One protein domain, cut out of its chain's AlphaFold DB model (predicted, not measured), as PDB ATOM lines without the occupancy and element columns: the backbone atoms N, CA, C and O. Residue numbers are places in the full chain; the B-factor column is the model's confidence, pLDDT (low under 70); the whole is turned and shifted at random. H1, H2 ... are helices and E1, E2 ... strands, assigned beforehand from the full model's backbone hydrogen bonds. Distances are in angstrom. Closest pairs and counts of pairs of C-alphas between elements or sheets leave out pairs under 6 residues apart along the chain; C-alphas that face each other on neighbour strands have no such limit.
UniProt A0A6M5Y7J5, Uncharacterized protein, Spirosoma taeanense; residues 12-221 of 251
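What this domain is: This is residues 12 to 221 of the 251 residues of an uncharacterized protein of Spirosoma taeanense (UniProt A0A6M5Y7J5). Long helices H4, H5 and H8, with the shorter H3 and H6, lie lengthwise in an elongated up-and-down bundle, each running against the one before it in the chain. Where H8 begins, the small strand pair E1 and E2, helix H7 and long links make a looser end; short H1 and H2 lie at one side of the bundle. The printed part has 210 residues, with named elements in the order H1 H2 H3 H4 H5 H6 E1 H7 E2 H8; the sheet, order E1 - E2, is antiparallel, and the class is mostly helix. The whole is compact, with a radius of gyration of the C-alphas of 19.2 A, and spans 62 by 33 by 24 A.

How they stand to each other: H1, residues 12 to 15, is close to but not clearly touching H4, residues 52 to 77; the C-alphas of Leu 12 and Glu 67 are closest, 7.5 A apart. H2, residues 17 to 23, only just touches H8, residues 189 to 219, with 3 pairs of C-alphas within 8 A, Tyr 23 and Ile 201 closest at 7.4 A. H3, residues 25 to 35, touches residues 205 to 215 of H8 at a steep tilt of 41 degrees, the same way; the closest C-alphas, of Val 30 and Tyr 212, are 5.1 A apart. H4 and H5, residues 88 to 117, form a helical hairpin at a shallow tilt of 27 degrees, closest at the C-alphas of Phe 58 and Ala 115, 4.6 A. H5 and H6, residues 124 to 142, form another at 26 degrees; residues 99 to 113 of H5 touch H6, with the C-alphas of Phe 102 and Arg 137 closest, 5.3 A. H8 is the hub, touching H2, H3, H4, H5 and H6. E1, residues 156 to 159, and E2, residues 186 to 188, are antiparallel neighbours, with N 158 and O 187 at 2.8 A. H7, residues 178 to 183, touches no helix. Every O i to N i+4 pair is within hydrogen-bond range in H2, H4, H5 and H8; H3 has 6 of 7, H6 12 of 15, H7 0 of 2 but 2 of 3 O i to N i+3 pairs, and H1 is too short for an i+4 pair.

Where its parts are: H1 begins at C-alpha 12, (-8.091, 11.104, 30.700). H4 measures 37.0 A, H5 43.6 A and H6 25.3 A, with a kink of 39 degrees near residue 132. H8, 43.9 A, ends at C-alpha 219, (-13.671, 17.510, 56.213).

The domain as a whole: The C-alphas farthest apart, of Asn 48 and Asp 152, are 63.7 A apart. The printed part has no cut. The links H3 to H4, H6 to E1 and E1 to H7 are long. Mean pLDDT of the printed part is 92.8; residue 167 is under 70.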
ATOM      1  N   LEU A  12      -7.007  10.235  31.154       92.31
ATOM      2  CA  LEU A  12      -8.091  11.104  30.700       92.31
ATOM      3  C   LEU A  12      -8.041  12.447  31.422       92.31
ATOM      4  O   LEU A  12      -8.124  13.494  30.784       92.31
ATOM      5  N   GLU A  13      -7.875  12.424  32.742       94.56
ATOM      6  CA  GLU A  13      -7.836  13.637  33.560       94.56
ATOM      7  C   GLU A  13      -6.647  14.531  33.181       94.56
ATOM      8  O   GLU A  13      -6.795  15.750  33.059       94.56
ATOM      9  N   LYS A  14      -5.483  13.927  32.913       94.31
ATOM     10  CA  LYS A  14      -4.288  14.648  32.460       94.31
ATOM     11  C   LYS A  14      -4.497  15.307  31.105       94.31
ATOM     12  O   LYS A  14      -4.247  16.508  30.993       94.31
ATOM     13  N   GLU A  15      -5.008  14.570  30.122       93.81
ATOM     14  CA  GLU A  15      -5.323  15.113  28.792       93.81
ATOM     15  C   GLU A  15      -6.391  16.221  28.868       93.81
ATOM     16  O   GLU A  15      -6.292  17.250  28.199       93.81
ATOM     17  N   ALA A  16      -7.379  16.076  29.756       93.38
ATOM     18  CA  ALA A  16      -8.451  17.048  29.948       93.38
ATOM     19  C   ALA A  16      -8.074  18.245  30.846       93.38
ATOM     20  O   ALA A  16      -8.899  19.141  31.018       93.38
ATOM     21  N   THR A  17      -6.854  18.318  31.400       95.12
ATOM     22  CA  THR A  17      -6.450  19.335  32.400       95.12
ATOM     23  C   THR A  17      -6.814  20.762  31.983       95.12
ATOM     24  O   THR A  17      -7.403  21.518  32.758       95.12
ATOM     25  N   MET A  18      -6.461  21.157  30.756       94.44
ATOM     26  CA  MET A  18      -6.721  22.518  30.270       94.44
ATOM     27  C   MET A  18      -8.216  22.798  30.131       94.44
ATOM     28  O   MET A  18      -8.676  23.902  30.431       94.44
ATOM     29  N   LEU A  19      -8.976  21.787  29.714       94.12
ATOM     30  CA  LEU A  19     -10.416  21.880  29.554       94.12
ATOM     31  C   LEU A  19     -11.113  22.003  30.917       94.12
ATOM     32  O   LEU A  19     -11.951  22.888  31.098       94.12
ATOM     33  N   ILE A  20     -10.702  21.187  31.892       95.19
ATOM     34  CA  ILE A  20     -11.174  21.241  33.283       95.19
ATOM     35  C   ILE A  20     -10.953  22.640  33.852       95.19
ATOM     36  O   ILE A  20     -11.891  23.263  34.335       95.19
ATOM     37  N   ARG A  21      -9.740  23.183  33.733       95.31
ATOM     38  CA  ARG A  21      -9.415  24.515  34.268       95.31
ATOM     39  C   ARG A  21     -10.212  25.642  33.617       95.31
ATOM     40  O   ARG A  21     -10.503  26.631  34.282       95.31
ATOM     41  N   SER A  22     -10.549  25.500  32.337       95.00
ATOM     42  CA  SER A  22     -11.235  26.547  31.574       95.00
ATOM     43  C   SER A  22     -12.747  26.554  31.801       95.00
ATOM     44  O   SER A  22     -13.338  27.622  31.925       95.00
ATOM     45  N   TYR A  23     -13.374  25.376  31.869       93.31
ATOM     46  CA  TYR A  23     -14.837  25.255  31.846       93.31
ATOM     47  C   TYR A  23     -15.432  24.566  33.073       93.31
ATOM     48  O   TYR A  23     -16.623  24.717  33.337       93.31
ATOM     49  N   PHE A  24     -14.623  23.823  33.829       91.88
ATOM     50  CA  PHE A  24     -15.080  23.030  34.966       91.88
ATOM     51  C   PHE A  24     -14.150  23.146  36.197       91.88
ATOM     52  O   PHE A  24     -13.778  22.134  36.793       91.88
ATOM     53  N   PRO A  25     -13.723  24.360  36.607       96.12
ATOM     54  CA  PRO A  25     -12.664  24.537  37.609       96.12
ATOM     55  C   PRO A  25     -13.029  24.017  39.010       96.12
ATOM     56  O   PRO A  25     -12.148  23.618  39.780       96.12
ATOM     57  N   TYR A  26     -14.318  23.980  39.362       97.94
ATOM     58  CA  TYR A  26     -14.737  23.429  40.652       97.94
ATOM     59  C   TYR A  26     -14.638  21.901  40.696       97.94
ATOM     60  O   TYR A  26     -14.488  21.351  41.787       97.94
ATOM     61  N   TYR A  27     -14.609  21.219  39.542       97.06
ATOM     62  CA  TYR A  27     -14.239  19.805  39.488       97.06
ATOM     63  C   TYR A  27     -12.844  19.592  40.074       97.06
ATOM     64  O   TYR A  27     -12.712  18.818  41.015       97.06
ATOM     65  N   GLU A  28     -11.821  20.320  39.605       95.94
ATOM     66  CA  GLU A  28     -10.447  20.187  40.127       95.94
ATOM     67  C   GLU A  28     -10.380  20.541  41.626       95.94
ATOM     68  O   GLU A  28      -9.682  19.884  42.406       95.94
ATOM     69  N   SER A  29     -11.176  21.522  42.061       97.12
ATOM     70  CA  SER A  29     -11.264  21.927  43.470       97.12
ATOM     71  C   SER A  29     -11.812  20.808  44.362       97.12
ATOM     72  O   SER A  29     -11.198  20.475  45.373       97.12
ATOM     73  N   VAL A  30     -12.925  20.176  43.981       97.75
ATOM     74  CA  VAL A  30     -13.477  19.003  44.683       97.75
ATOM     75  C   VAL A  30     -12.524  17.813  44.591       97.75
ATOM     76  O   VAL A  30     -12.261  17.121  45.579       97.75
ATOM     77  N   TRP A  31     -11.989  17.582  43.396       96.81
ATOM     78  CA  TRP A  31     -11.138  16.448  43.093       96.81
ATOM     79  C   TRP A  31      -9.895  16.425  43.978       96.81
ATOM     80  O   TRP A  31      -9.585  15.392  44.567       96.81
ATOM     81  N   SER A  32      -9.245  17.578  44.146       95.50
ATOM     82  CA  SER A  32      -7.998  17.721  44.905       95.50
ATOM     83  C   SER A  32      -8.121  17.460  46.407       95.50
ATOM     84  O   SER A  32      -7.113  17.173  47.056       95.50
ATOM     85  N   ILE A  33      -9.333  17.543  46.968       96.00
ATOM     86  CA  ILE A  33      -9.565  17.384  48.410       96.00
ATOM     87  C   ILE A  33     -10.355  16.125  48.770       96.00
ATOM     88  O   ILE A  33     -10.283  15.682  49.916       96.00
ATOM     89  N   PHE A  34     -11.108  15.551  47.826       96.62
ATOM     90  CA  PHE A  34     -12.067  14.486  48.131       96.62
ATOM     91  C   PHE A  34     -12.026  13.274  47.205       96.62
ATOM     92  O   PHE A  34     -12.212  12.155  47.681       96.62
ATOM     93  N   ILE A  35     -11.778  13.461  45.909       95.75
ATOM     94  CA  ILE A  35     -11.726  12.345  44.957       95.75
ATOM     95  C   ILE A  35     -10.287  11.838  44.886       95.75
ATOM     96  O   ILE A  35      -9.930  10.883  45.581       95.75
ATOM     97  N   GLY A  36      -9.465  12.530  44.103       93.19
ATOM     98  CA  GLY A  36      -8.115  12.146  43.742       93.19
ATOM     99  C   GLY A  36      -7.991  10.832  42.981       93.19
ATOM    100  O   GLY A  36      -8.906  10.013  42.952       93.19
ATOM    101  N   ASN A  37      -6.817  10.613  42.395       90.94
ATOM    102  CA  ASN A  37      -6.486   9.429  41.613       90.94
ATOM    103  C   ASN A  37      -5.063   8.933  41.925       90.94
ATOM    104  O   ASN A  37      -4.125   9.708  42.124       90.94
ATOM    105  N   LYS A  38      -4.865   7.618  41.962       86.19
ATOM    106  CA  LYS A  38      -3.527   7.019  42.116       86.19
ATOM    107  C   LYS A  38      -2.756   6.934  40.787       86.19
ATOM    108  O   LYS A  38      -1.656   6.387  40.745       86.19
ATOM    109  N   GLY A  39      -3.318   7.475  39.704       78.38
ATOM    110  CA  GLY A  39      -2.763   7.448  38.349       78.38
ATOM    111  C   GLY A  39      -3.080   6.167  37.571       78.38
ATOM    112  O   GLY A  39      -2.470   5.923  36.533       78.38
ATOM    113  N   ASN A  40      -3.996   5.337  38.072       78.56
ATOM    114  CA  ASN A  40      -4.406   4.055  37.488       78.56
ATOM    115  C   ASN A  40      -5.933   3.864  37.542       78.56
ATOM    116  O   ASN A  40      -6.399   2.754  37.797       78.56
ATOM    117  N   GLU A  41      -6.689   4.954  37.376       75.69
ATOM    118  CA  GLU A  41      -8.166   4.975  37.409       75.69
ATOM    119  C   GLU A  41      -8.760   4.557  38.767       75.69
ATOM    120  O   GLU A  41      -9.956   4.293  38.894       75.69
ATOM    121  N   SER A  42      -7.932   4.499  39.817       86.06
ATOM    122  CA  SER A  42      -8.381   4.204  41.173       86.06
ATOM    123  C   SER A  42      -8.353   5.450  42.044       86.06
ATOM    124  O   SER A  42      -7.402   6.236  42.023       86.06
ATOM    125  N   ILE A  43      -9.414   5.613  42.834       92.25
ATOM    126  CA  ILE A  43      -9.550   6.728  43.767       92.25
ATOM    127  C   ILE A  43      -8.400   6.731  44.784       92.25
ATOM    128  O   ILE A  43      -7.982   5.680  45.281       92.25
ATOM    129  N   ALA A  44      -7.889   7.916  45.114       93.69
ATOM    130  CA  ALA A  44      -6.840   8.059  46.118       93.69
ATOM    131  C   ALA A  44      -7.331   7.691  47.531       93.69
ATOM    132  O   ALA A  44      -8.531   7.637  47.804       93.69
ATOM    133  N   ASP A  45      -6.419   7.468  48.475       93.69
ATOM    134  CA  ASP A  45      -6.813   7.210  49.864       93.69
ATOM    135  C   ASP A  45      -7.119   8.529  50.595       93.69
ATOM    136  O   ASP A  45      -6.327   9.474  50.529       93.69
ATOM    137  N   LEU A  46      -8.223   8.562  51.354       95.44
ATOM    138  CA  LEU A  46      -8.592   9.656  52.263       95.44
ATOM    139  C   LEU A  46      -8.725   9.098  53.693       95.44
ATOM    140  O   LEU A  46      -9.800   8.668  54.110       95.44
ATOM    141  N   PRO A  47      -7.620   9.036  54.456       95.19
ATOM    142  CA  PRO A  47      -7.600   8.416  55.779       95.19
ATOM    143  C   PRO A  47      -8.649   9.011  56.719       95.19
ATOM    144  O   PRO A  47      -8.903  10.208  56.676       95.19
ATOM    145  N   ASN A  48      -9.202   8.213  57.628       95.19
ATOM    146  CA  ASN A  48     -10.160   8.665  58.649       95.19
ATOM    147  C   ASN A  48     -11.503   9.203  58.113       95.19
ATOM    148  O   ASN A  48     -12.330   9.625  58.922       95.19
ATOM    149  N   TYR A  49     -11.759   9.184  56.798       96.00
ATOM    150  CA  TYR A  49     -13.084   9.514  56.281       96.00
ATOM    151  C   TYR A  49     -14.071   8.378  56.611       96.00
ATOM    152  O   TYR A  49     -13.803   7.220  56.284       96.00
ATOM    153  N   PRO A  50     -15.200   8.663  57.283       94.31
ATOM    154  CA  PRO A  50     -16.043   7.617  57.863       94.31
ATOM    155  C   PRO A  50     -16.924   6.879  56.845       94.31
ATOM    156  O   PRO A  50     -17.394   5.785  57.149       94.31
ATOM    157  N   ASP A  51     -17.163   7.448  55.657       95.62
ATOM    158  CA  ASP A  51     -18.118   6.908  54.676       95.62
ATOM    159  C   ASP A  51     -17.494   6.699  53.286       95.62
ATOM    160  O   ASP A  51     -17.857   7.318  52.282       95.62
ATOM    161  N   GLU A  52     -16.520   5.796  53.218       95.50
ATOM    162  CA  GLU A  52     -15.819   5.467  51.972       95.50
ATOM    163  C   GLU A  52     -16.747   4.976  50.854       95.50
ATOM    164  O   GLU A  52     -16.491   5.240  49.679       95.50
ATOM    165  N   LYS A  53     -17.855   4.297  51.182       95.75
ATOM    166  CA  LYS A  53     -18.811   3.828  50.168       95.75
ATOM    167  C   LYS A  53     -19.471   5.010  49.461       95.75
ATOM    168  O   LYS A  53     -19.537   5.029  48.233       95.75
ATOM    169  N   LYS A  54     -19.936   6.000  50.224       96.19
ATOM    170  CA  LYS A  54     -20.556   7.210  49.682       96.19
ATOM    171  C   LYS A  54     -19.566   8.058  48.895       96.19
ATOM    172  O   LYS A  54     -19.897   8.529  47.812       96.19
ATOM    173  N   ARG A  55     -18.333   8.188  49.390       96.75
ATOM    174  CA  ARG A  55     -17.246   8.877  48.682       96.75
ATOM    175  C   ARG A  55     -16.927   8.224  47.336       96.75
ATOM    176  O   ARG A  55     -16.827   8.930  46.340       96.75
ATOM    177  N   LYS A  56     -16.816   6.892  47.285       96.44
ATOM    178  CA  LYS A  56     -16.620   6.155  46.026       96.44
ATOM    179  C   LYS A  56     -17.776   6.375  45.061       96.44
ATOM    180  O   LYS A  56     -17.535   6.703  43.908       96.44
ATOM    181  N   HIS A  57     -19.012   6.301  45.550       97.25
ATOM    182  CA  HIS A  57     -20.184   6.571  44.721       97.25
ATOM    183  C   HIS A  57     -20.177   7.995  44.143       97.25
ATOM    184  O   HIS A  57     -20.444   8.189  42.959       97.25
ATOM    185  N   PHE A  58     -19.826   8.996  44.955       98.00
ATOM    186  CA  PHE A  58     -19.647  10.374  44.499       98.00
ATOM    187  C   PHE A  58     -18.553  10.488  43.426       98.00
ATOM    188  O   PHE A  58     -18.762  11.125  42.392       98.00
ATOM    189  N   ALA A  59     -17.399   9.857  43.659       97.06
ATOM    190  CA  ALA A  59     -16.251   9.880  42.758       97.06
ATOM    191  C   ALA A  59     -16.548   9.218  41.406       97.06
ATOM    192  O   ALA A  59     -16.278   9.820  40.373       97.06
ATOM    193  N   GLU A  60     -17.154   8.028  41.397       96.81
ATOM    194  CA  GLU A  60     -17.531   7.302  40.177       96.81
ATOM    195  C   GLU A  60     -18.475   8.133  39.302       96.81
ATOM    196  O   GLU A  60     -18.253   8.290  38.099       96.81
ATOM    197  N   ASN A  61     -19.508   8.727  39.907       98.38
ATOM    198  CA  ASN A  61     -20.433   9.594  39.185       98.38
ATOM    199  C   ASN A  61     -19.751  10.884  38.706       98.38
ATOM    200  O   ASN A  61     -19.988  11.309  37.578       98.38
ATOM    201  N   SER A  62     -18.868  11.473  39.516       97.56
ATOM    202  CA  SER A  62     -18.120  12.676  39.135       97.56
ATOM    203  C   SER A  62     -17.178  12.439  37.959       97.56
ATOM    204  O   SER A  62     -17.143  13.228  37.019       97.56
ATOM    205  N   TYR A  63     -16.450  11.326  37.978       96.25
ATOM    206  CA  TYR A  63     -15.588  10.922  36.875       96.25
ATOM    207  C   TYR A  63     -16.410  10.638  35.609       96.25
ATOM    208  O   TYR A  63     -16.057  11.057  34.510       96.25
ATOM    209  N   THR A  64     -17.580  10.010  35.769       97.50
ATOM    210  CA  THR A  64     -18.517   9.750  34.667       97.50
ATOM    211  C   THR A  64     -19.002  11.047  34.005       97.50
ATOM    212  O   THR A  64     -19.109  11.080  32.774       97.50
ATOM    213  N   VAL A  65     -19.257  12.102  34.795       98.12
ATOM    214  CA  VAL A  65     -19.557  13.459  34.301       98.12
ATOM    215  C   VAL A  65     -18.376  14.011  33.501       98.12
ATOM    216  O   VAL A  65     -18.585  14.457  32.374       98.12
ATOM    217  N   LEU A  66     -17.153  13.951  34.044       96.62
ATOM    218  CA  LEU A  66     -15.949  14.454  33.373       96.62
ATOM    219  C   LEU A  66     -15.702  13.757  32.028       96.62
ATOM    220  O   LEU A  66     -15.485  14.428  31.020       96.62
ATOM    221  N   GLU A  67     -15.761  12.425  31.995       96.81
ATOM    222  CA  GLU A  67     -15.561  11.653  30.766       96.81
ATOM    223  C   GLU A  67     -16.592  12.053  29.702       96.81
ATOM    224  O   GLU A  67     -16.240  12.325  28.556       96.81
ATOM    225  N   SER A  68     -17.871  12.163  30.084       97.88
ATOM    226  CA  SER A  68     -18.922  12.572  29.145       97.88
ATOM    227  C   SER A  68     -18.744  14.003  28.656       97.88
ATOM    228  O   SER A  68     -18.952  14.273  27.477       97.88
ATOM    229  N   PHE A  69     -18.323  14.905  29.542       96.88
ATOM    230  CA  PHE A  69     -17.984  16.276  29.191       96.88
ATOM    231  C   PHE A  69     -16.875  16.325  28.134       96.88
ATOM    232  O   PHE A  69     -17.051  16.958  27.094       96.88
ATOM    233  N   PHE A  70     -15.771  15.610  28.361       96.62
ATOM    234  CA  PHE A  70     -14.639  15.565  27.437       96.62
ATOM    235  C   PHE A  70     -15.021  14.952  26.083       96.62
ATOM    236  O   PHE A  70     -14.679  15.491  25.030       96.62
ATOM    237  N   MET A  71     -15.779  13.852  26.089       97.31
ATOM    238  CA  MET A  71     -16.250  13.213  24.860       97.31
ATOM    239  C   MET A  71     -17.187  14.121  24.057       97.31
ATOM    240  O   MET A  71     -17.007  14.252  22.847       97.31
ATOM    241  N   THR A  72     -18.153  14.781  24.707       97.12
ATOM    242  CA  THR A  72     -19.043  15.726  24.019       97.12
ATOM    243  C   THR A  72     -18.260  16.913  23.471       97.12
ATOM    244  O   THR A  72     -18.465  17.274  22.317       97.12
ATOM    245  N   HIS A  73     -17.313  17.466  24.235       96.19
ATOM    246  CA  HIS A  73     -16.439  18.537  23.755       96.19
ATOM    247  C   HIS A  73     -15.682  18.128  22.483       96.19
ATOM    248  O   HIS A  73     -15.698  18.855  21.497       96.19
ATOM    249  N   ASN A  74     -15.084  16.933  22.460       95.81
ATOM    250  CA  ASN A  74     -14.376  16.434  21.277       95.81
ATOM    251  C   ASN A  74     -15.294  16.239  20.063       95.81
ATOM    252  O   ASN A  74     -14.871  16.474  18.932       95.81
ATOM    253  N   ILE A  75     -16.552  15.833  20.271       96.75
ATOM    254  CA  ILE A  75     -17.541  15.760  19.186       96.75
ATOM    255  C   ILE A  75     -17.787  17.155  18.600       96.75
ATOM    256  O   ILE A  75     -17.771  17.300  17.377       96.75
ATOM    257  N   LEU A  76     -17.972  18.172  19.447       95.06
ATOM    258  CA  LEU A  76     -18.196  19.551  19.004       95.06
ATOM    259  C   LEU A  76     -16.970  20.108  18.258       95.06
ATOM    260  O   LEU A  76     -17.103  20.572  17.128       95.06
ATOM    261  N   GLU A  77     -15.767  19.947  18.815       95.06
ATOM    262  CA  GLU A  77     -14.513  20.425  18.208       95.06
ATOM    263  C   GLU A  77     -14.150  19.720  16.895       95.06
ATOM    264  O   GLU A  77     -13.457  20.287  16.051       95.06
ATOM    265  N   SER A  78     -14.634  18.492  16.671       94.62
ATOM    266  CA  SER A  78     -14.433  17.790  15.395       94.62
ATOM    267  C   SER A  78     -15.139  18.466  14.211       94.62
ATOM    268  O   SER A  78     -14.875  18.118  13.057       94.62
ATOM    269  N   LYS A  79     -16.059  19.405  14.488       90.94
ATOM    270  CA  LYS A  79     -16.900  20.113  13.512       90.94
ATOM    271  C   LYS A  79     -17.765  19.205  12.646       90.94
ATOM    272  O   LYS A  79     -18.312  19.643  11.639       90.94
ATOM    273  N   ILE A  80     -17.946  17.943  13.033       93.00
ATOM    274  CA  ILE A  80     -18.763  16.983  12.283       93.00
ATOM    275  C   ILE A  80     -20.226  17.434  12.140       93.00
ATOM    276  O   ILE A  80     -20.895  17.077  11.176       93.00
ATOM    277  N   LEU A  81     -20.708  18.258  13.076       92.06
ATOM    278  CA  LEU A  81     -22.054  18.834  13.072       92.06
ATOM    279  C   LEU A  81     -22.189  20.075  12.173       92.06
ATOM    280  O   LEU A  81     -23.308  20.475  11.870       92.06
ATOM    281  N   GLU A  82     -21.070  20.676  11.756       91.44
ATOM    282  CA  GLU A  82     -21.019  21.842  10.859       91.44
ATOM    283  C   GLU A  82     -20.863  21.424   9.385       91.44
ATOM    284  O   GLU A  82     -20.980  22.246   8.476       91.44
ATOM    285  N   GLN A  83     -20.572  20.147   9.123       89.75
ATOM    286  CA  GLN A  83     -20.305  19.647   7.778       89.75
ATOM    287  C   GLN A  83     -21.597  19.429   6.983       89.75
ATOM    288  O   GLN A  83     -22.569  18.851   7.469       89.75
ATOM    289  N   SER A  84     -21.573  19.815   5.705       90.06
ATOM    290  CA  SER A  84     -22.651  19.509   4.764       90.06
ATOM    291  C   SER A  84     -22.815  17.996   4.584       90.06
ATOM    292  O   SER A  84     -21.833  17.281   4.366       90.06
ATOM    293  N   ILE A  85     -24.055  17.508   4.576       90.88
ATOM    294  CA  ILE A  85     -24.358  16.086   4.381       90.88
ATOM    295  C   ILE A  85     -24.628  15.821   2.897       90.88
ATOM    296  O   ILE A  85     -25.756  15.922   2.424       90.88
ATOM    297  N   THR A  86     -23.582  15.468   2.150       90.62
ATOM    298  CA  THR A  86     -23.664  15.225   0.694       90.62
ATOM    299  C   THR A  86     -23.592  13.746   0.314       90.62
ATOM    300  O   THR A  86     -23.872  13.375  -0.823       90.62
ATOM    301  N   THR A  87     -23.231  12.878   1.262       92.31
ATOM    302  CA  THR A  87     -23.098  11.432   1.057       92.31
ATOM    303  C   THR A  87     -23.820  10.638   2.143       92.31
ATOM    304  O   THR A  87     -24.057  11.122   3.254       92.31
ATOM    305  N   PHE A  88     -24.116   9.369   1.856       93.75
ATOM    306  CA  PHE A  88     -24.648   8.445   2.859       93.75
ATOM    307  C   PHE A  88     -23.701   8.289   4.060       93.75
ATOM    308  O   PHE A  88     -24.153   8.292   5.200       93.75
ATOM    309  N   ASN A  89     -22.385   8.235   3.828       96.12
ATOM    310  CA  ASN A  89     -21.410   8.127   4.914       96.12
ATOM    311  C   ASN A  89     -21.415   9.373   5.808       96.12
ATOM    312  O   ASN A  89     -21.510   9.229   7.021       96.12
ATOM    313  N   SER A  90     -21.411  10.583   5.234       93.06
ATOM    314  CA  SER A  90     -21.533  11.818   6.029       93.06
ATOM    315  C   SER A  90     -22.842  11.868   6.819       93.06
ATOM    316  O   SER A  90     -22.858  12.335   7.951       93.06
ATOM    317  N   TYR A  91     -23.933  11.327   6.264       92.25
ATOM    318  CA  TYR A  91     -25.203  11.222   6.979       92.25
ATOM    319  C   TYR A  91     -25.089  10.286   8.191       92.25
ATOM    320  O   TYR A  91     -25.564  10.621   9.277       92.25
ATOM    321  N   ILE A  92     -24.463   9.118   8.027       95.56
ATOM    322  CA  ILE A  92     -24.276   8.155   9.118       95.56
ATOM    323  C   ILE A  92     -23.382   8.733  10.215       95.56
ATOM    324  O   ILE A  92     -23.744   8.654  11.387       95.56
ATOM    325  N   GLU A  93     -22.251   9.335   9.851       95.62
ATOM    326  CA  GLU A  93     -21.324   9.920  10.821       95.62
ATOM    327  C   GLU A  93     -21.950  11.101  11.572       95.62
ATOM    328  O   GLU A  93     -21.857  11.157  12.799       95.62
ATOM    329  N   PHE A  94     -22.703  11.961  10.877       94.19
ATOM    330  CA  PHE A  94     -23.502  12.996  11.526       94.19
ATOM    331  C   PHE A  94     -24.472  12.399  12.556       94.19
ATOM    332  O   PHE A  94     -24.484  12.815  13.711       94.19
ATOM    333  N   ASN A  95     -25.277  11.399  12.170       94.31
ATOM    334  CA  ASN A  95     -26.269  10.817  13.080       94.31
ATOM    335  C   ASN A  95     -25.611  10.145  14.290       94.31
ATOM    336  O   ASN A  95     -26.119  10.275  15.403       94.31
ATOM    337  N   LYS A  96     -24.477   9.460  14.095       96.31
ATOM    338  CA  LYS A  96     -23.692   8.893  15.200       96.31
ATOM    339  C   LYS A  96     -23.265   9.985  16.172       96.31
ATOM    340  O   LYS A  96     -23.519   9.845  17.365       96.31
ATOM    341  N   ALA A  97     -22.663  11.065  15.676       96.62
ATOM    342  CA  ALA A  97     -22.215  12.179  16.504       96.62
ATOM    343  C   ALA A  97     -23.382  12.856  17.238       96.62
ATOM    344  O   ALA A  97     -23.319  13.046  18.449       96.62
ATOM    345  N   PHE A  98     -24.472  13.140  16.524       95.50
ATOM    346  CA  PHE A  98     -25.660  13.799  17.058       95.50
ATOM    347  C   PHE A  98     -26.324  12.993  18.182       95.50
ATOM    348  O   PHE A  98     -26.545  13.511  19.277       95.50
ATOM    349  N   ILE A  99     -26.587  11.703  17.949       95.81
ATOM    350  CA  ILE A  99     -27.188  10.815  18.956       95.81
ATOM    351  C   ILE A  99     -26.237  10.633  20.141       95.81
ATOM    352  O   ILE A  99     -26.670  10.694  21.292       95.81
ATOM    353  N   THR A 100     -24.941  10.440  19.875       97.62
ATOM    354  CA  THR A 100     -23.934  10.257  20.930       97.62
ATOM    355  C   THR A 100     -23.839  11.495  21.815       97.62
ATOM    356  O   THR A 100     -23.848  11.359  23.035       97.62
ATOM    357  N   ALA A 101     -23.832  12.699  21.238       96.94
ATOM    358  CA  ALA A 101     -23.799  13.939  22.003       96.94
ATOM    359  C   ALA A 101     -25.000  14.050  22.957       96.94
ATOM    360  O   ALA A 101     -24.809  14.271  24.151       96.94
ATOM    361  N   PHE A 102     -26.229  13.806  22.486       96.06
ATOM    362  CA  PHE A 102     -27.407  13.816  23.365       96.06
ATOM    363  C   PHE A 102     -27.396  12.699  24.414       96.06
ATOM    364  O   PHE A 102     -27.818  12.927  25.549       96.06
ATOM    365  N   ALA A 103     -26.889  11.512  24.078       96.81
ATOM    366  CA  ALA A 103     -26.714  10.428  25.042       96.81
ATOM    367  C   ALA A 103     -25.745  10.815  26.163       96.81
ATOM    368  O   ALA A 103     -26.041  10.576  27.333       96.81
ATOM    369  N   LEU A 104     -24.633  11.466  25.820       98.00
ATOM    370  CA  LEU A 104     -23.651  11.958  26.781       98.00
ATOM    371  C   LEU A 104     -24.199  13.120  27.621       98.00
ATOM    372  O   LEU A 104     -23.997  13.115  28.831       98.00
ATOM    373  N   LEU A 105     -24.962  14.055  27.041       96.81
ATOM    374  CA  LEU A 105     -25.666  15.102  27.806       96.81
ATOM    375  C   LEU A 105     -26.643  14.492  28.824       96.81
ATOM    376  O   LEU A 105     -26.676  14.898  29.985       96.81
ATOM    377  N   GLY A 106     -27.394  13.467  28.410       96.31
ATOM    378  CA  GLY A 106     -28.250  12.691  29.303       96.31
ATOM    379  C   GLY A 106     -27.469  11.963  30.399       96.31
ATOM    380  O   GLY A 106     -27.908  11.931  31.545       96.31
ATOM    381  N   ARG A 107     -26.294  11.412  30.068       97.94
ATOM    382  CA  ARG A 107     -25.413  10.755  31.041       97.94
ATOM    383  C   ARG A 107     -24.904  11.754  32.079       97.94
ATOM    384  O   ARG A 107     -25.018  11.456  33.260       97.94
ATOM    385  N   ILE A 108     -24.443  12.935  31.650       98.31
ATOM    386  CA  ILE A 108     -24.018  14.036  32.534       98.31
ATOM    387  C   ILE A 108     -25.143  14.410  33.495       98.31
ATOM    388  O   ILE A 108     -24.902  14.467  34.696       98.31
ATOM    389  N   HIS A 109     -26.360  14.623  32.982       97.81
ATOM    390  CA  HIS A 109     -27.536  14.900  33.807       97.81
ATOM    391  C   HIS A 109     -27.722  13.831  34.894       97.81
ATOM    392  O   HIS A 109     -27.719  14.143  36.085       97.81
ATOM    393  N   ASP A 110     -27.828  12.561  34.493       98.25
ATOM    394  CA  ASP A 110     -28.144  11.467  35.411       98.25
ATOM    395  C   ASP A 110     -27.043  11.270  36.467       98.25
ATOM    396  O   ASP A 110     -27.338  11.003  37.633       98.25
ATOM    397  N   THR A 111     -25.768  11.383  36.083       98.50
ATOM    398  CA  THR A 111     -24.649  11.175  37.011       98.50
ATOM    399  C   THR A 111     -24.360  12.390  37.879       98.50
ATOM    400  O   THR A 111     -23.961  12.212  39.024       98.50
ATOM    401  N   ALA A 112     -24.618  13.613  37.413       98.38
ATOM    402  CA  ALA A 112     -24.492  14.794  38.263       98.38
ATOM    403  C   ALA A 112     -25.529  14.783  39.401       98.38
ATOM    404  O   ALA A 112     -25.180  15.097  40.538       98.38
ATOM    405  N   ILE A 113     -26.764  14.333  39.137       98.31
ATOM    406  CA  ILE A 113     -27.784  14.132  40.185       98.31
ATOM    407  C   ILE A 113     -27.325  13.074  41.187       98.31
ATOM    408  O   ILE A 113     -27.336  13.321  42.385       98.31
ATOM    409  N   LYS A 114     -26.835  11.921  40.720       98.38
ATOM    410  CA  LYS A 114     -26.338  10.863  41.617       98.38
ATOM    411  C   LYS A 114     -25.137  11.305  42.458       98.38
ATOM    412  O   LYS A 114     -25.032  10.917  43.619       98.38
ATOM    413  N   ALA A 115     -24.232  12.107  41.893       98.00
ATOM    414  CA  ALA A 115     -23.148  12.726  42.654       98.00
ATOM    415  C   ALA A 115     -23.714  13.675  43.720       98.00
ATOM    416  O   ALA A 115     -23.309  13.625  44.876       98.00
ATOM    417  N   SER A 116     -24.706  14.482  43.358       97.56
ATOM    418  CA  SER A 116     -25.382  15.385  44.281       97.56
ATOM    419  C   SER A 116     -26.092  14.652  45.425       97.56
ATOM    420  O   SER A 116     -25.841  14.964  46.585       97.56
ATOM    421  N   ASP A 117     -26.864  13.602  45.132       96.81
ATOM    422  CA  ASP A 117     -27.543  12.757  46.127       96.81
ATOM    423  C   ASP A 117     -26.557  12.049  47.076       96.81
ATOM    424  O   ASP A 117     -26.884  11.708  48.217       96.81
ATOM    425  N   ALA A 118     -25.314  11.838  46.629       96.69
ATOM    426  CA  ALA A 118     -24.237  11.311  47.458       96.69
ATOM    427  C   ALA A 118     -23.689  12.339  48.462       96.69
ATOM    428  O   ALA A 118     -22.779  12.014  49.224       96.69
ATOM    429  N   LEU A 119     -24.219  13.559  48.521       93.38
ATOM    430  CA  LEU A 119     -23.886  14.571  49.515       93.38
ATOM    431  C   LEU A 119     -25.181  15.012  50.218       93.38
ATOM    432  O   LEU A 119     -26.148  15.391  49.582       93.38
ATOM    433  N   ASP A 120     -25.217  14.951  51.551       89.94
ATOM    434  CA  ASP A 120     -26.429  15.221  52.352       89.94
ATOM    435  C   ASP A 120     -26.833  16.708  52.383       89.94
ATOM    436  O   ASP A 120     -26.672  17.375  53.407       89.94
ATOM    437  N   TYR A 121     -27.340  17.246  51.277       95.31
ATOM    438  CA  TYR A 121     -27.895  18.597  51.201       95.31
ATOM    439  C   TYR A 121     -29.153  18.646  50.320       95.31
ATOM    440  O   TYR A 121     -29.504  17.676  49.655       95.31
ATOM    441  N   ASP A 122     -29.867  19.775  50.350       96.81
ATOM    442  CA  ASP A 122     -31.053  19.993  49.514       96.81
ATOM    443  C   ASP A 122     -30.650  20.417  48.093       96.81
ATOM    444  O   ASP A 122     -30.276  21.568  47.861       96.81
ATOM    445  N   ASN A 123     -30.756  19.484  47.148       96.94
ATOM    446  CA  ASN A 123     -30.364  19.647  45.748       96.94
ATOM    447  C   ASN A 123     -31.549  19.826  44.779       96.94
ATOM    448  O   ASN A 123     -31.368  19.800  43.561       96.94
ATOM    449  N   ARG A 124     -32.774  20.040  45.279       97.38
ATOM    450  CA  ARG A 124     -33.979  20.099  44.426       97.38
ATOM    451  C   ARG A 124     -33.890  21.156  43.327       97.38
ATOM    452  O   ARG A 124     -34.235  20.883  42.182       97.38
ATOM    453  N   LYS A 125     -33.358  22.338  43.657       96.94
ATOM    454  CA  LYS A 125     -33.163  23.429  42.687       96.94
ATOM    455  C   LYS A 125     -32.213  23.040  41.556       96.94
ATOM    456  O   LYS A 125     -32.434  23.430  40.413       96.94
ATOM    457  N   PHE A 126     -31.164  22.285  41.875       97.81
ATOM    458  CA  PHE A 126     -30.219  21.802  40.879       97.81
ATOM    459  C   PHE A 126     -30.897  20.821  39.926       97.81
ATOM    460  O   PHE A 126     -30.880  21.057  38.720       97.81
ATOM    461  N   ILE A 127     -31.576  19.804  40.467       97.25
ATOM    462  CA  ILE A 127     -32.320  18.801  39.689       97.25
ATOM    463  C   ILE A 127     -33.302  19.479  38.725       97.25
ATOM    464  O   ILE A 127     -33.299  19.187  37.529       97.25
ATOM    465  N   GLU A 128     -34.099  20.429  39.221       96.69
ATOM    466  CA  GLU A 128     -35.034  21.203  38.397       96.69
ATOM    467  C   GLU A 128     -34.314  21.968  37.272       96.69
ATOM    468  O   GLU A 128     -34.762  21.954  36.126       96.69
ATOM    469  N   SER A 129     -33.167  22.592  37.566       96.69
ATOM    470  CA  SER A 129     -32.432  23.422  36.600       96.69
ATOM    471  C   SER A 129     -31.852  22.645  35.412       96.69
ATOM    472  O   SER A 129     -31.714  23.207  34.320       96.69
ATOM    473  N   ILE A 130     -31.536  21.358  35.599       97.19
ATOM    474  CA  ILE A 130     -30.967  20.504  34.550       97.19
ATOM    475  C   ILE A 130     -31.999  19.572  33.897       97.19
ATOM    476  O   ILE A 130     -31.688  18.915  32.903       97.19
ATOM    477  N   HIS A 131     -33.248  19.546  34.371       94.94
ATOM    478  CA  HIS A 131     -34.264  18.612  33.875       94.94
ATOM    479  C   HIS A 131     -34.513  18.718  32.359       94.94
ATOM    480  O   HIS A 131     -34.681  17.712  31.669       94.94
ATOM    481  N   LYS A 132     -34.429  19.930  31.800       93.88
ATOM    482  CA  LYS A 132     -34.586  20.173  30.355       93.88
ATOM    483  C   LYS A 132     -33.625  19.367  29.470       93.88
ATOM    484  O   LYS A 132     -33.953  19.053  28.326       93.88
ATOM    485  N   PHE A 133     -32.435  19.026  29.970       94.31
ATOM    486  CA  PHE A 133     -31.453  18.247  29.212       94.31
ATOM    487  C   PHE A 133     -31.867  16.776  29.119       94.31
ATOM    488  O   PHE A 133     -31.655  16.140  28.086       94.31
ATOM    489  N   TYR A 134     -32.519  16.255  30.163       93.75
ATOM    490  CA  TYR A 134     -33.150  14.940  30.139       93.75
ATOM    491  C   TYR A 134     -34.313  14.892  29.141       93.75
ATOM    492  O   TYR A 134     -34.378  13.964  28.337       93.75
ATOM    493  N   GLU A 135     -35.181  15.908  29.135       92.88
ATOM    494  CA  GLU A 135     -36.304  16.003  28.189       92.88
ATOM    495  C   GLU A 135     -35.807  15.984  26.733       92.88
ATOM    496  O   GLU A 135     -36.249  15.161  25.928       92.88
ATOM    497  N   ALA A 136     -34.811  16.816  26.411       92.31
ATOM    498  CA  ALA A 136     -34.223  16.868  25.074       92.31
ATOM    499  C   ALA A 136     -33.558  15.541  24.667       92.31
ATOM    500  O   ALA A 136     -33.762  15.061  23.550       92.31
ATOM    501  N   ARG A 137     -32.812  14.904  25.580       93.25
ATOM    502  CA  ARG A 137     -32.254  13.559  25.372       93.25
ATOM    503  C   ARG A 137     -33.363  12.543  25.090       93.25
ATOM    504  O   ARG A 137     -33.217  11.733  24.177       93.25
ATOM    505  N   SER A 138     -34.459  12.575  25.847       92.31
ATOM    506  CA  SER A 138     -35.575  11.644  25.669       92.31
ATOM    507  C   SER A 138     -36.170  11.751  24.267       92.31
ATOM    508  O   SER A 138     -36.368  10.730  23.614       92.31
ATOM    509  N   ILE A 139     -36.362  12.970  23.763       91.81
ATOM    510  CA  ILE A 139     -36.862  13.201  22.400       91.81
ATOM    511  C   ILE A 139     -35.916  12.606  21.353       91.81
ATOM    512  O   ILE A 139     -36.360  11.908  20.447       91.81
ATOM    513  N   VAL A 140     -34.610  12.851  21.478       92.81
ATOM    514  CA  VAL A 140     -33.632  12.429  20.462       92.81
ATOM    515  C   VAL A 140     -33.390  10.919  20.473       92.81
ATOM    516  O   VAL A 140     -33.203  10.325  19.413       92.81
ATOM    517  N   ILE A 141     -33.364  10.295  21.654       92.69
ATOM    518  CA  ILE A 141     -32.987   8.881  21.806       92.69
ATOM    519  C   ILE A 141     -34.198   7.953  21.770       92.69
ATOM    520  O   ILE A 141     -34.114   6.859  21.210       92.69
ATOM    521  N   HIS A 142     -35.298   8.348  22.408       89.00
ATOM    522  CA  HIS A 142     -36.476   7.497  22.575       89.00
ATOM    523  C   HIS A 142     -37.633   7.902  21.665       89.00
ATOM    524  O   HIS A 142     -38.508   7.073  21.415       89.00
ATOM    525  N   GLY A 143     -37.632   9.139  21.167       87.75
ATOM    526  CA  GLY A 143     -38.673   9.628  20.281       87.75
ATOM    527  C   GLY A 143     -38.478   9.247  18.816       87.75
ATOM    528  O   GLY A 143     -37.506   8.603  18.407       87.75
ATOM    529  N   LYS A 144     -39.429   9.675  17.982       88.69
ATOM    530  CA  LYS A 144     -39.278   9.605  16.520       88.69
ATOM    531  C   LYS A 144     -38.082  10.446  16.069       88.69
ATOM    532  O   LYS A 144     -37.803  11.506  16.628       88.69
ATOM    533  N   LYS A 145     -37.433  10.008  14.985       89.62
ATOM    534  CA  LYS A 145     -36.287  10.700  14.380       89.62
ATOM    535  C   LYS A 145     -36.585  12.192  14.171       89.62
ATOM    536  O   LYS A 145     -37.567  12.537  13.513       89.62
ATOM    537  N   VAL A 146     -35.693  13.041  14.679       91.25
ATOM    538  CA  VAL A 146     -35.739  14.496  14.495       91.25
ATOM    539  C   VAL A 146     -35.567  14.833  13.002       91.25
ATOM    540  O   VAL A 146     -34.648  14.303  12.365       91.25
ATOM    541  N   PRO A 147     -36.442  15.673  12.421       91.00
ATOM    542  CA  PRO A 147     -36.303  16.157  11.051       91.00
ATOM    543  C   PRO A 147     -34.961  16.857  10.826       91.00
ATOM    544  O   PRO A 147     -34.562  17.719  11.606       91.00
ATOM    545  N   LEU A 148     -34.284  16.483   9.741       91.50
ATOM    546  CA  LEU A 148     -33.056  17.123   9.282       91.50
ATOM    547  C   LEU A 148     -33.414  18.053   8.125       91.50
ATOM    548  O   LEU A 148     -33.868  17.587   7.081       91.50
ATOM    549  N   LEU A 149     -33.239  19.352   8.336       90.81
ATOM    550  CA  LEU A 149     -33.517  20.398   7.357       90.81
ATOM    551  C   LEU A 149     -32.186  20.984   6.890       90.81
ATOM    552  O   LEU A 149     -31.241  21.055   7.667       90.81
ATOM    553  N   PHE A 150     -32.097  21.404   5.636       90.94
ATOM    554  CA  PHE A 150     -30.876  21.996   5.092       90.94
ATOM    555  C   PHE A 150     -31.177  23.400   4.596       90.94
ATOM    556  O   PHE A 150     -32.250  23.637   4.038       90.94
ATOM    557  N   ASP A 151     -30.254  24.327   4.825       89.94
ATOM    558  CA  ASP A 151     -30.320  25.635   4.182       89.94
ATOM    559  C   ASP A 151     -29.726  25.608   2.766       89.94
ATOM    560  O   ASP A 151     -29.255  24.575   2.283       89.94
ATOM    561  N   ASP A 152     -29.737  26.764   2.101       89.06
ATOM    562  CA  ASP A 152     -29.239  26.919   0.730       89.06
ATOM    563  C   ASP A 152     -27.735  26.616   0.588       89.06
ATOM    564  O   ASP A 152     -27.251  26.375  -0.519       89.06
ATOM    565  N   LEU A 153     -26.987  26.612   1.697       86.06
ATOM    566  CA  LEU A 153     -25.564  26.270   1.748       86.06
ATOM    567  C   LEU A 153     -25.335  24.787   2.087       86.06
ATOM    568  O   LEU A 153     -24.189  24.340   2.152       86.06
ATOM    569  N   GLY A 154     -26.403  24.011   2.289       84.75
ATOM    570  CA  GLY A 154     -26.337  22.608   2.688       84.75
ATOM    571  C   GLY A 154     -25.963  22.406   4.158       84.75
ATOM    572  O   GLY A 154     -25.588  21.292   4.533       84.75
ATOM    573  N   LEU A 155     -26.050  23.454   4.984       86.31
ATOM    574  CA  LEU A 155     -25.816  23.378   6.423       86.31
ATOM    575  C   LEU A 155     -27.064  22.862   7.133       86.31
ATOM    576  O   LEU A 155     -28.198  23.176   6.763       86.31
ATOM    577  N   LEU A 156     -26.845  22.060   8.172       92.19
ATOM    578  CA  LEU A 156     -27.915  21.335   8.831       92.19
ATOM    579  C   LEU A 156     -28.623  22.169   9.904       92.19
ATOM    580  O   LEU A 156     -28.013  22.664  10.852       92.19
ATOM    581  N   LYS A 157     -29.949  22.193   9.804       92.75
ATOM    582  CA  LYS A 157     -30.883  22.736  10.781       92.75
ATOM    583  C   LYS A 157     -31.780  21.642  11.353       92.75
ATOM    584  O   LYS A 157     -32.120  20.670  10.676       92.75
ATOM    585  N   ILE A 158     -32.187  21.827  12.600       92.44
ATOM    586  CA  ILE A 158     -33.157  20.986  13.301       92.44
ATOM    587  C   ILE A 158     -34.257  21.865  13.905       92.44
ATOM    588  O   ILE A 158     -33.987  23.017  14.255       92.44
ATOM    589  N   PRO A 159     -35.490  21.355  14.052       91.25
ATOM    590  CA  PRO A 159     -36.497  22.037  14.849       91.25
ATOM    591  C   PRO A 159     -36.068  22.110  16.319       91.25
ATOM    592  O   PRO A 159     -35.319  21.260  16.810       91.25
ATOM    593  N   PHE A 160     -36.580  23.102  17.048       89.06
ATOM    594  CA  PHE A 160     -36.374  23.190  18.495       89.06
ATOM    595  C   PHE A 160     -36.897  21.924  19.160       89.06
ATOM    596  O   PHE A 160     -38.003  21.489  18.865       89.06
ATOM    597  N   LEU A 161     -36.139  21.350  20.090       87.31
ATOM    598  CA  LEU A 161     -36.608  20.206  20.868       87.31
ATOM    599  C   LEU A 161     -37.532  20.700  21.975       87.31
ATOM    600  O   LEU A 161     -37.149  21.590  22.739       87.31
ATOM    601  N   LYS A 162     -38.741  20.142  22.081       84.56
ATOM    602  CA  LYS A 162     -39.669  20.543  23.139       84.56
ATOM    603  C   LYS A 162     -39.062  20.244  24.508       84.56
ATOM    604  O   LYS A 162     -38.631  19.137  24.800       84.56
ATOM    605  N   THR A 163     -39.045  21.252  25.361       85.44
ATOM    606  CA  THR A 163     -38.659  21.126  26.768       85.44
ATOM    607  C   THR A 163     -39.624  21.967  27.585       85.44
ATOM    608  O   THR A 163     -40.297  22.845  27.042       85.44
ATOM    609  N   SER A 164     -39.669  21.740  28.890       81.50
ATOM    610  CA  SER A 164     -40.436  22.537  29.853       81.50
ATOM    611  C   SER A 164     -40.174  24.049  29.763       81.50
ATOM    612  O   SER A 164     -41.040  24.842  30.126       81.50
ATOM    613  N   ILE A 165     -39.011  24.463  29.243       78.88
ATOM    614  CA  ILE A 165     -38.627  25.873  29.087       78.88
ATOM    615  C   ILE A 165     -38.965  26.476  27.713       78.88
ATOM    616  O   ILE A 165     -38.922  27.695  27.564       78.88
ATOM    617  N   ILE A 166     -39.267  25.658  26.699       77.69
ATOM    618  CA  ILE A 166     -39.575  26.135  25.346       77.69
ATOM    619  C   ILE A 166     -41.091  26.140  25.156       77.69
ATOM    620  O   ILE A 166     -41.731  25.094  25.087       77.69
ATOM    621  N   SER A 167     -41.665  27.337  25.022       68.31
ATOM    622  CA  SER A 167     -43.064  27.530  24.633       68.31
ATOM    623  C   SER A 167     -43.217  27.591  23.110       68.31
ATOM    624  O   SER A 167     -42.421  28.253  22.446       68.31
ATOM    625  N   GLY A 168     -44.283  26.998  22.564       71.19
ATOM    626  CA  GLY A 168     -44.653  27.112  21.144       71.19
ATOM    627  C   GLY A 168     -44.484  25.817  20.344       71.19
ATOM    628  O   GLY A 168     -44.471  24.728  20.916       71.19
ATOM    629  N   ALA A 169     -44.394  25.948  19.015       73.19
ATOM    630  CA  ALA A 169     -44.197  24.831  18.092       73.19
ATOM    631  C   ALA A 169     -42.741  24.342  18.158       73.19
ATOM    632  O   ALA A 169     -41.840  24.913  17.542       73.19
ATOM    633  N   ALA A 170     -42.527  23.296  18.951       78.50
ATOM    634  CA  ALA A 170     -41.262  22.597  19.105       78.50
ATOM    635  C   ALA A 170     -41.486  21.107  18.836       78.50
ATOM    636  O   ALA A 170     -42.580  20.583  19.061       78.50
ATOM    637  N   TRP A 171     -40.448  20.425  18.367       82.69
ATOM    638  CA  TRP A 171     -40.487  19.008  18.062       82.69
ATOM    639  C   TRP A 171     -40.815  18.196  19.315       82.69
ATOM    640  O   TRP A 171     -40.039  18.147  20.272       82.69
ATOM    641  N   ASP A 172     -41.985  17.570  19.267       82.81
ATOM    642  CA  ASP A 172     -42.519  16.603  20.215       82.81
ATOM    643  C   ASP A 172     -43.078  15.459  19.383       82.81
ATOM    644  O   ASP A 172     -44.034  15.626  18.619       82.81
ATOM    645  N   ASP A 173     -42.449  14.301  19.502       71.88
ATOM    646  CA  ASP A 173     -42.743  13.135  18.687       71.88
ATOM    647  C   ASP A 173     -44.153  12.568  18.928       71.88
ATOM    648  O   ASP A 173     -44.678  11.825  18.084       71.88
ATOM    649  N   ASN A 174     -44.785  12.958  20.038       76.00
ATOM    650  CA  ASN A 174     -46.162  12.607  20.366       76.00
ATOM    651  C   ASN A 174     -47.191  13.540  19.721       76.00
ATOM    652  O   ASN A 174     -48.349  13.148  19.579       76.00
ATOM    653  N   GLN A 175     -46.797  14.759  19.345       76.12
ATOM    654  CA  GLN A 175     -47.727  15.803  18.899       76.12
ATOM    655  C   GLN A 175     -47.585  16.151  17.418       76.12
ATOM    656  O   GLN A 175     -48.576  16.543  16.806       76.12
ATOM    657  N   TYR A 176     -46.397  15.974  16.838       80.44
ATOM    658  CA  TYR A 176     -46.094  16.445  15.489       80.44
ATOM    659  C   TYR A 176     -45.573  15.342  14.560       80.44
ATOM    660  O   TYR A 176     -45.013  14.322  14.977       80.44
ATOM    661  N   LEU A 177     -45.774  15.556  13.260       82.69
ATOM    662  CA  LEU A 177     -45.262  14.753  12.156       82.69
ATOM    663  C   LEU A 177     -44.144  15.507  11.429       82.69
ATOM    664  O   LEU A 177     -44.005  16.719  11.546       82.69
ATOM    665  N   TRP A 178     -43.346  14.801  10.622       82.88
ATOM    666  CA  TRP A 178     -42.268  15.429   9.840       82.88
ATOM    667  C   TRP A 178     -42.743  16.559   8.924       82.88
ATOM    668  O   TRP A 178     -42.002  17.515   8.727       82.88
ATOM    669  N   ASN A 179     -43.965  16.470   8.394       82.81
ATOM    670  CA  ASN A 179     -44.523  17.513   7.533       82.81
ATOM    671  C   ASN A 179     -44.797  18.823   8.287       82.81
ATOM    672  O   ASN A 179     -44.868  19.861   7.648       82.81
ATOM    673  N   ASP A 180     -44.896  18.781   9.618       83.44
ATOM    674  CA  ASP A 180     -45.122  19.965  10.453       83.44
ATOM    675  C   ASP A 180     -43.802  20.683  10.792       83.44
ATOM    676  O   ASP A 180     -43.801  21.793  11.319       83.44
ATOM    677  N   ALA A 181     -42.652  20.057  10.510       82.00
ATOM    678  CA  ALA A 181     -41.337  20.565  10.901       82.00
ATOM    679  C   ALA A 181     -40.957  21.878  10.203       82.00
ATOM    680  O   ALA A 181     -40.142  22.633  10.730       82.00
ATOM    681  N   THR A 182     -41.532  22.155   9.030       78.69
ATOM    682  CA  THR A 182     -41.295  23.397   8.277       78.69
ATOM    683  C   THR A 182     -41.922  24.620   8.934       78.69
ATOM    684  O   THR A 182     -41.461  25.731   8.688       78.69
ATOM    685  N   ASP A 183     -42.931  24.416   9.782       83.19
ATOM    686  CA  ASP A 183     -43.648  25.482  10.487       83.19
ATOM    687  C   ASP A 183     -43.113  25.693  11.916       83.19
ATOM    688  O   ASP A 183     -43.643  26.499  12.685       83.19
ATOM    689  N   MET A 184     -42.064  24.955  12.295       87.31
ATOM    690  CA  MET A 184     -41.409  25.064  13.596       87.31
ATOM    691  C   MET A 184     -40.271  26.080  13.570       87.31
ATOM    692  O   MET A 184     -39.682  26.376  12.530       87.31
ATOM    693  N   ASN A 185     -39.891  26.557  14.754       86.88
ATOM    694  CA  ASN A 185     -38.627  27.267  14.900       86.88
ATOM    695  C   ASN A 185     -37.472  26.290  14.661       86.88
ATOM    696  O   ASN A 185     -37.417  25.227  15.285       86.88
ATOM    697  N   ILE A 186     -36.559  26.665  13.767       90.94
ATOM    698  CA  ILE A 186     -35.401  25.862  13.376       90.94
ATOM    699  C   ILE A 186     -34.103  26.574  13.746       90.94
ATOM    700  O   ILE A 186     -33.998  27.795  13.654       90.94
ATOM    701  N   GLU A 187     -33.104  25.798  14.134       91.88
ATOM    702  CA  GLU A 187     -31.775  26.258  14.542       91.88
ATOM    703  C   GLU A 187     -30.713  25.371  13.893       91.88
ATOM    704  O   GLU A 187     -30.985  24.212  13.566       91.88
ATOM    705  N   TYR A 188     -29.498  25.890  13.719       94.44
ATOM    706  CA  TYR A 188     -28.374  25.055  13.305       94.44
ATOM    707  C   TYR A 188     -28.097  23.993  14.368       94.44
ATOM    708  O   TYR A 188     -28.066  24.278  15.567       94.44
ATOM    709  N   ALA A 189     -27.902  22.749  13.926       92.62
ATOM    710  CA  ALA A 189     -27.690  21.635  14.846       92.62
ATOM    711  C   ALA A 189     -26.422  21.833  15.694       92.62
ATOM    712  O   ALA A 189     -26.446  21.565  16.894       92.62
ATOM    713  N   SER A 190     -25.341  22.335  15.084       94.25
ATOM    714  CA  SER A 190     -24.084  22.677  15.762       94.25
ATOM    715  C   SER A 190     -24.307  23.669  16.898       94.25
ATOM    716  O   SER A 190     -23.919  23.401  18.035       94.25
ATOM    717  N   ASP A 191     -24.982  24.778  16.602       94.06
ATOM    718  CA  ASP A 191     -25.199  25.881  17.535       94.06
ATOM    719  C   ASP A 191     -26.054  25.397  18.701       94.06
ATOM    720  O   ASP A 191     -25.697  25.567  19.866       94.06
ATOM    721  N   LYS A 192     -27.129  24.662  18.392       91.25
ATOM    722  CA  LYS A 192     -28.026  24.130  19.410       91.25
ATOM    723  C   LYS A 192     -27.336  23.162  20.364       91.25
ATOM    724  O   LYS A 192     -27.539  23.258  21.576       91.25
ATOM    725  N   LEU A 193     -26.544  22.223  19.844       93.88
ATOM    726  CA  LEU A 193     -25.800  21.284  20.688       93.88
ATOM    727  C   LEU A 193     -24.734  21.996  21.519       93.88
ATOM    728  O   LEU A 193     -24.564  21.659  22.689       93.88
ATOM    729  N   THR A 194     -24.054  22.978  20.932       95.31
ATOM    730  CA  THR A 194     -23.023  23.772  21.606       95.31
ATOM    731  C   THR A 194     -23.622  24.564  22.766       95.31
ATOM    732  O   THR A 194     -23.133  24.477  23.894       95.31
ATOM    733  N   ASP A 195     -24.750  25.234  22.534       94.00
ATOM    734  CA  ASP A 195     -25.490  25.954  23.568       94.00
ATOM    735  C   ASP A 195     -25.980  25.016  24.674       94.00
ATOM    736  O   ASP A 195     -25.831  25.318  25.859       94.00
ATOM    737  N   PHE A 196     -26.546  23.861  24.312       93.50
ATOM    738  CA  PHE A 196     -26.992  22.862  25.287       93.50
ATOM    739  C   PHE A 196     -25.839  22.374  26.156       93.50
ATOM    740  O   PHE A 196     -25.967  22.302  27.379       93.50
ATOM    741  N   PHE A 197     -24.712  22.063  25.527       96.19
ATOM    742  CA  PHE A 197     -23.519  21.604  26.208       96.19
ATOM    743  C   PHE A 197     -23.003  22.646  27.200       96.19
ATOM    744  O   PHE A 197     -22.914  22.352  28.392       96.19
ATOM    745  N   PHE A 198     -22.740  23.879  26.763       95.94
ATOM    746  CA  PHE A 198     -22.189  24.899  27.657       95.94
ATOM    747  C   PHE A 198     -23.165  25.327  28.756       95.94
ATOM    748  O   PHE A 198     -22.735  25.567  29.886       95.94
ATOM    749  N   GLN A 199     -24.473  25.362  28.482       96.19
ATOM    750  CA  GLN A 199     -25.468  25.614  29.525       96.19
ATOM    751  C   GLN A 199     -25.465  24.515  30.593       96.19
ATOM    752  O   GLN A 199     -25.475  24.833  31.783       96.19
ATOM    753  N   LEU A 200     -25.435  23.237  30.195       97.19
ATOM    754  CA  LEU A 200     -25.390  22.123  31.145       97.19
ATOM    755  C   LEU A 200     -24.106  22.165  31.975       97.19
ATOM    756  O   LEU A 200     -24.165  22.059  33.196       97.19
ATOM    757  N   ILE A 201     -22.956  22.369  31.333       96.50
ATOM    758  CA  ILE A 201     -21.664  22.409  32.025       96.50
ATOM    759  C   ILE A 201     -21.568  23.590  32.983       96.50
ATOM    760  O   ILE A 201     -21.059  23.421  34.086       96.50
ATOM    761  N   CYS A 202     -22.115  24.754  32.633       97.38
ATOM    762  CA  CYS A 202     -22.182  25.884  33.555       97.38
ATOM    763  C   CYS A 202     -22.982  25.532  34.821       97.38
ATOM    764  O   CYS A 202     -22.505  25.755  35.934       97.38
ATOM    765  N   LEU A 203     -24.165  24.930  34.662       98.06
ATOM    766  CA  LEU A 203     -25.010  24.513  35.785       98.06
ATOM    767  C   LEU A 203     -24.328  23.444  36.645       98.06
ATOM    768  O   LEU A 203     -24.308  23.564  37.866       98.06
ATOM    769  N   VAL A 204     -23.715  22.440  36.017       98.31
ATOM    770  CA  VAL A 204     -22.982  21.385  36.724       98.31
ATOM    771  C   VAL A 204     -21.754  21.956  37.441       98.31
ATOM    772  O   VAL A 204     -21.545  21.647  38.605       98.31
ATOM    773  N   ASN A 205     -20.965  22.838  36.823       98.06
ATOM    774  CA  ASN A 205     -19.820  23.476  37.481       98.06
ATOM    775  C   ASN A 205     -20.234  24.323  38.694       98.06
ATOM    776  O   ASN A 205     -19.553  24.288  39.718       98.06
ATOM    777  N   ASN A 206     -21.361  25.035  38.612       98.00
ATOM    778  CA  ASN A 206     -21.917  25.748  39.763       98.00
ATOM    779  C   ASN A 206     -22.310  24.779  40.885       98.00
ATOM    780  O   ASN A 206     -22.054  25.060  42.054       98.00
ATOM    781  N   GLU A 207     -22.856  23.613  40.539       98.19
ATOM    782  CA  GLU A 207     -23.157  22.577  41.528       98.19
ATOM    783  C   GLU A 207     -21.889  22.013  42.179       98.19
ATOM    784  O   GLU A 207     -21.855  21.785  43.385       98.19
ATOM    785  N   TYR A 208     -20.796  21.880  41.426       98.44
ATOM    786  CA  TYR A 208     -19.500  21.488  41.987       98.44
ATOM    787  C   TYR A 208     -18.924  22.520  42.958       98.44
ATOM    788  O   TYR A 208     -18.204  22.138  43.881       98.44
ATOM    789  N   ALA A 209     -19.254  23.805  42.811       98.31
ATOM    790  CA  ALA A 209     -18.916  24.804  43.823       98.31
ATOM    791  C   ALA A 209     -19.646  24.514  45.146       98.31
ATOM    792  O   ALA A 209     -19.040  24.545  46.215       98.31
ATOM    793  N   ILE A 210     -20.927  24.134  45.073       98.31
ATOM    794  CA  ILE A 210     -21.710  23.727  46.247       98.31
ATOM    795  C   ILE A 210     -21.148  22.430  46.842       98.31
ATOM    796  O   ILE A 210     -20.969  22.341  48.058       98.31
ATOM    797  N   PHE A 211     -20.805  21.442  46.006       98.44
ATOM    798  CA  PHE A 211     -20.141  20.217  46.459       98.44
ATOM    799  C   PHE A 211     -18.867  20.537  47.235       98.44
ATOM    800  O   PHE A 211     -18.653  19.980  48.310       98.44
ATOM    801  N   TYR A 212     -18.038  21.440  46.707       98.19
ATOM    802  CA  TYR A 212     -16.801  21.864  47.346       98.19
ATOM    803  C   TYR A 212     -17.058  22.424  48.744       98.19
ATOM    804  O   TYR A 212     -16.449  21.943  49.698       98.19
ATOM    805  N   ASP A 213     -18.009  23.346  48.897       97.88
ATOM    806  CA  ASP A 213     -18.348  23.933  50.197       97.88
ATOM    807  C   ASP A 213     -18.858  22.879  51.195       97.88
ATOM    808  O   ASP A 213     -18.409  22.819  52.346       97.88
ATOM    809  N   VAL A 214     -19.759  21.993  50.749       97.50
ATOM    810  CA  VAL A 214     -20.308  20.900  51.569       97.50
ATOM    811  C   VAL A 214     -19.201  19.947  52.025       97.50
ATOM    812  O   VAL A 214     -19.133  19.572  53.200       97.50
ATOM    813  N   ILE A 215     -18.318  19.555  51.108       97.38
ATOM    814  CA  ILE A 215     -17.195  18.657  51.373       97.38
ATOM    815  C   ILE A 215     -16.201  19.324  52.323       97.38
ATOM    816  O   ILE A 215     -15.837  18.722  53.331       97.38
ATOM    817  N   GLN A 216     -15.795  20.567  52.067       96.62
ATOM    818  CA  GLN A 216     -14.876  21.292  52.942       96.62
ATOM    819  C   GLN A 216     -15.408  21.388  54.369       96.62
ATOM    820  O   GLN A 216     -14.671  21.125  55.324       96.62
ATOM    821  N   HIS A 217     -16.692  21.710  54.526       96.00
ATOM    822  CA  HIS A 217     -17.328  21.752  55.835       96.00
ATOM    823  C   HIS A 217     -17.271  20.387  56.541       96.00
ATOM    824  O   HIS A 217     -16.906  20.320  57.716       96.00
ATOM    825  N   LYS A 218     -17.569  19.292  55.825       94.31
ATOM    826  CA  LYS A 218     -17.489  17.921  56.361       94.31
ATOM    827  C   LYS A 218     -16.064  17.536  56.771       94.31
ATOM    828  O   LYS A 218     -15.875  16.944  57.831       94.31
ATOM    829  N   LEU A 219     -15.064  17.879  55.960       95.50
ATOM    830  CA  LEU A 219     -13.671  17.510  56.213       95.50
ATOM    831  C   LEU A 219     -13.017  18.352  57.319       95.50
ATOM    832  O   LEU A 219     -12.091  17.871  57.962       95.50
ATOM    833  N   LYS A 220     -13.511  19.562  57.614       94.69
ATOM    834  CA  LYS A 220     -12.924  20.471  58.622       94.69
ATOM    835  C   LYS A 220     -12.790  19.856  60.022       94.69
ATOM    836  O   LYS A 220     -11.886  20.227  60.767       94.69
ATOM    837  N   ALA A 221     -13.688  18.943  60.389       91.00
ATOM    838  CA  ALA A 221     -13.684  18.272  61.690       91.00
ATOM    839  C   ALA A 221     -12.892  16.950  61.703       91.00
ATOM    840  O   ALA A 221     -12.772  16.319  62.752       91.00
TER     841      ALA A 221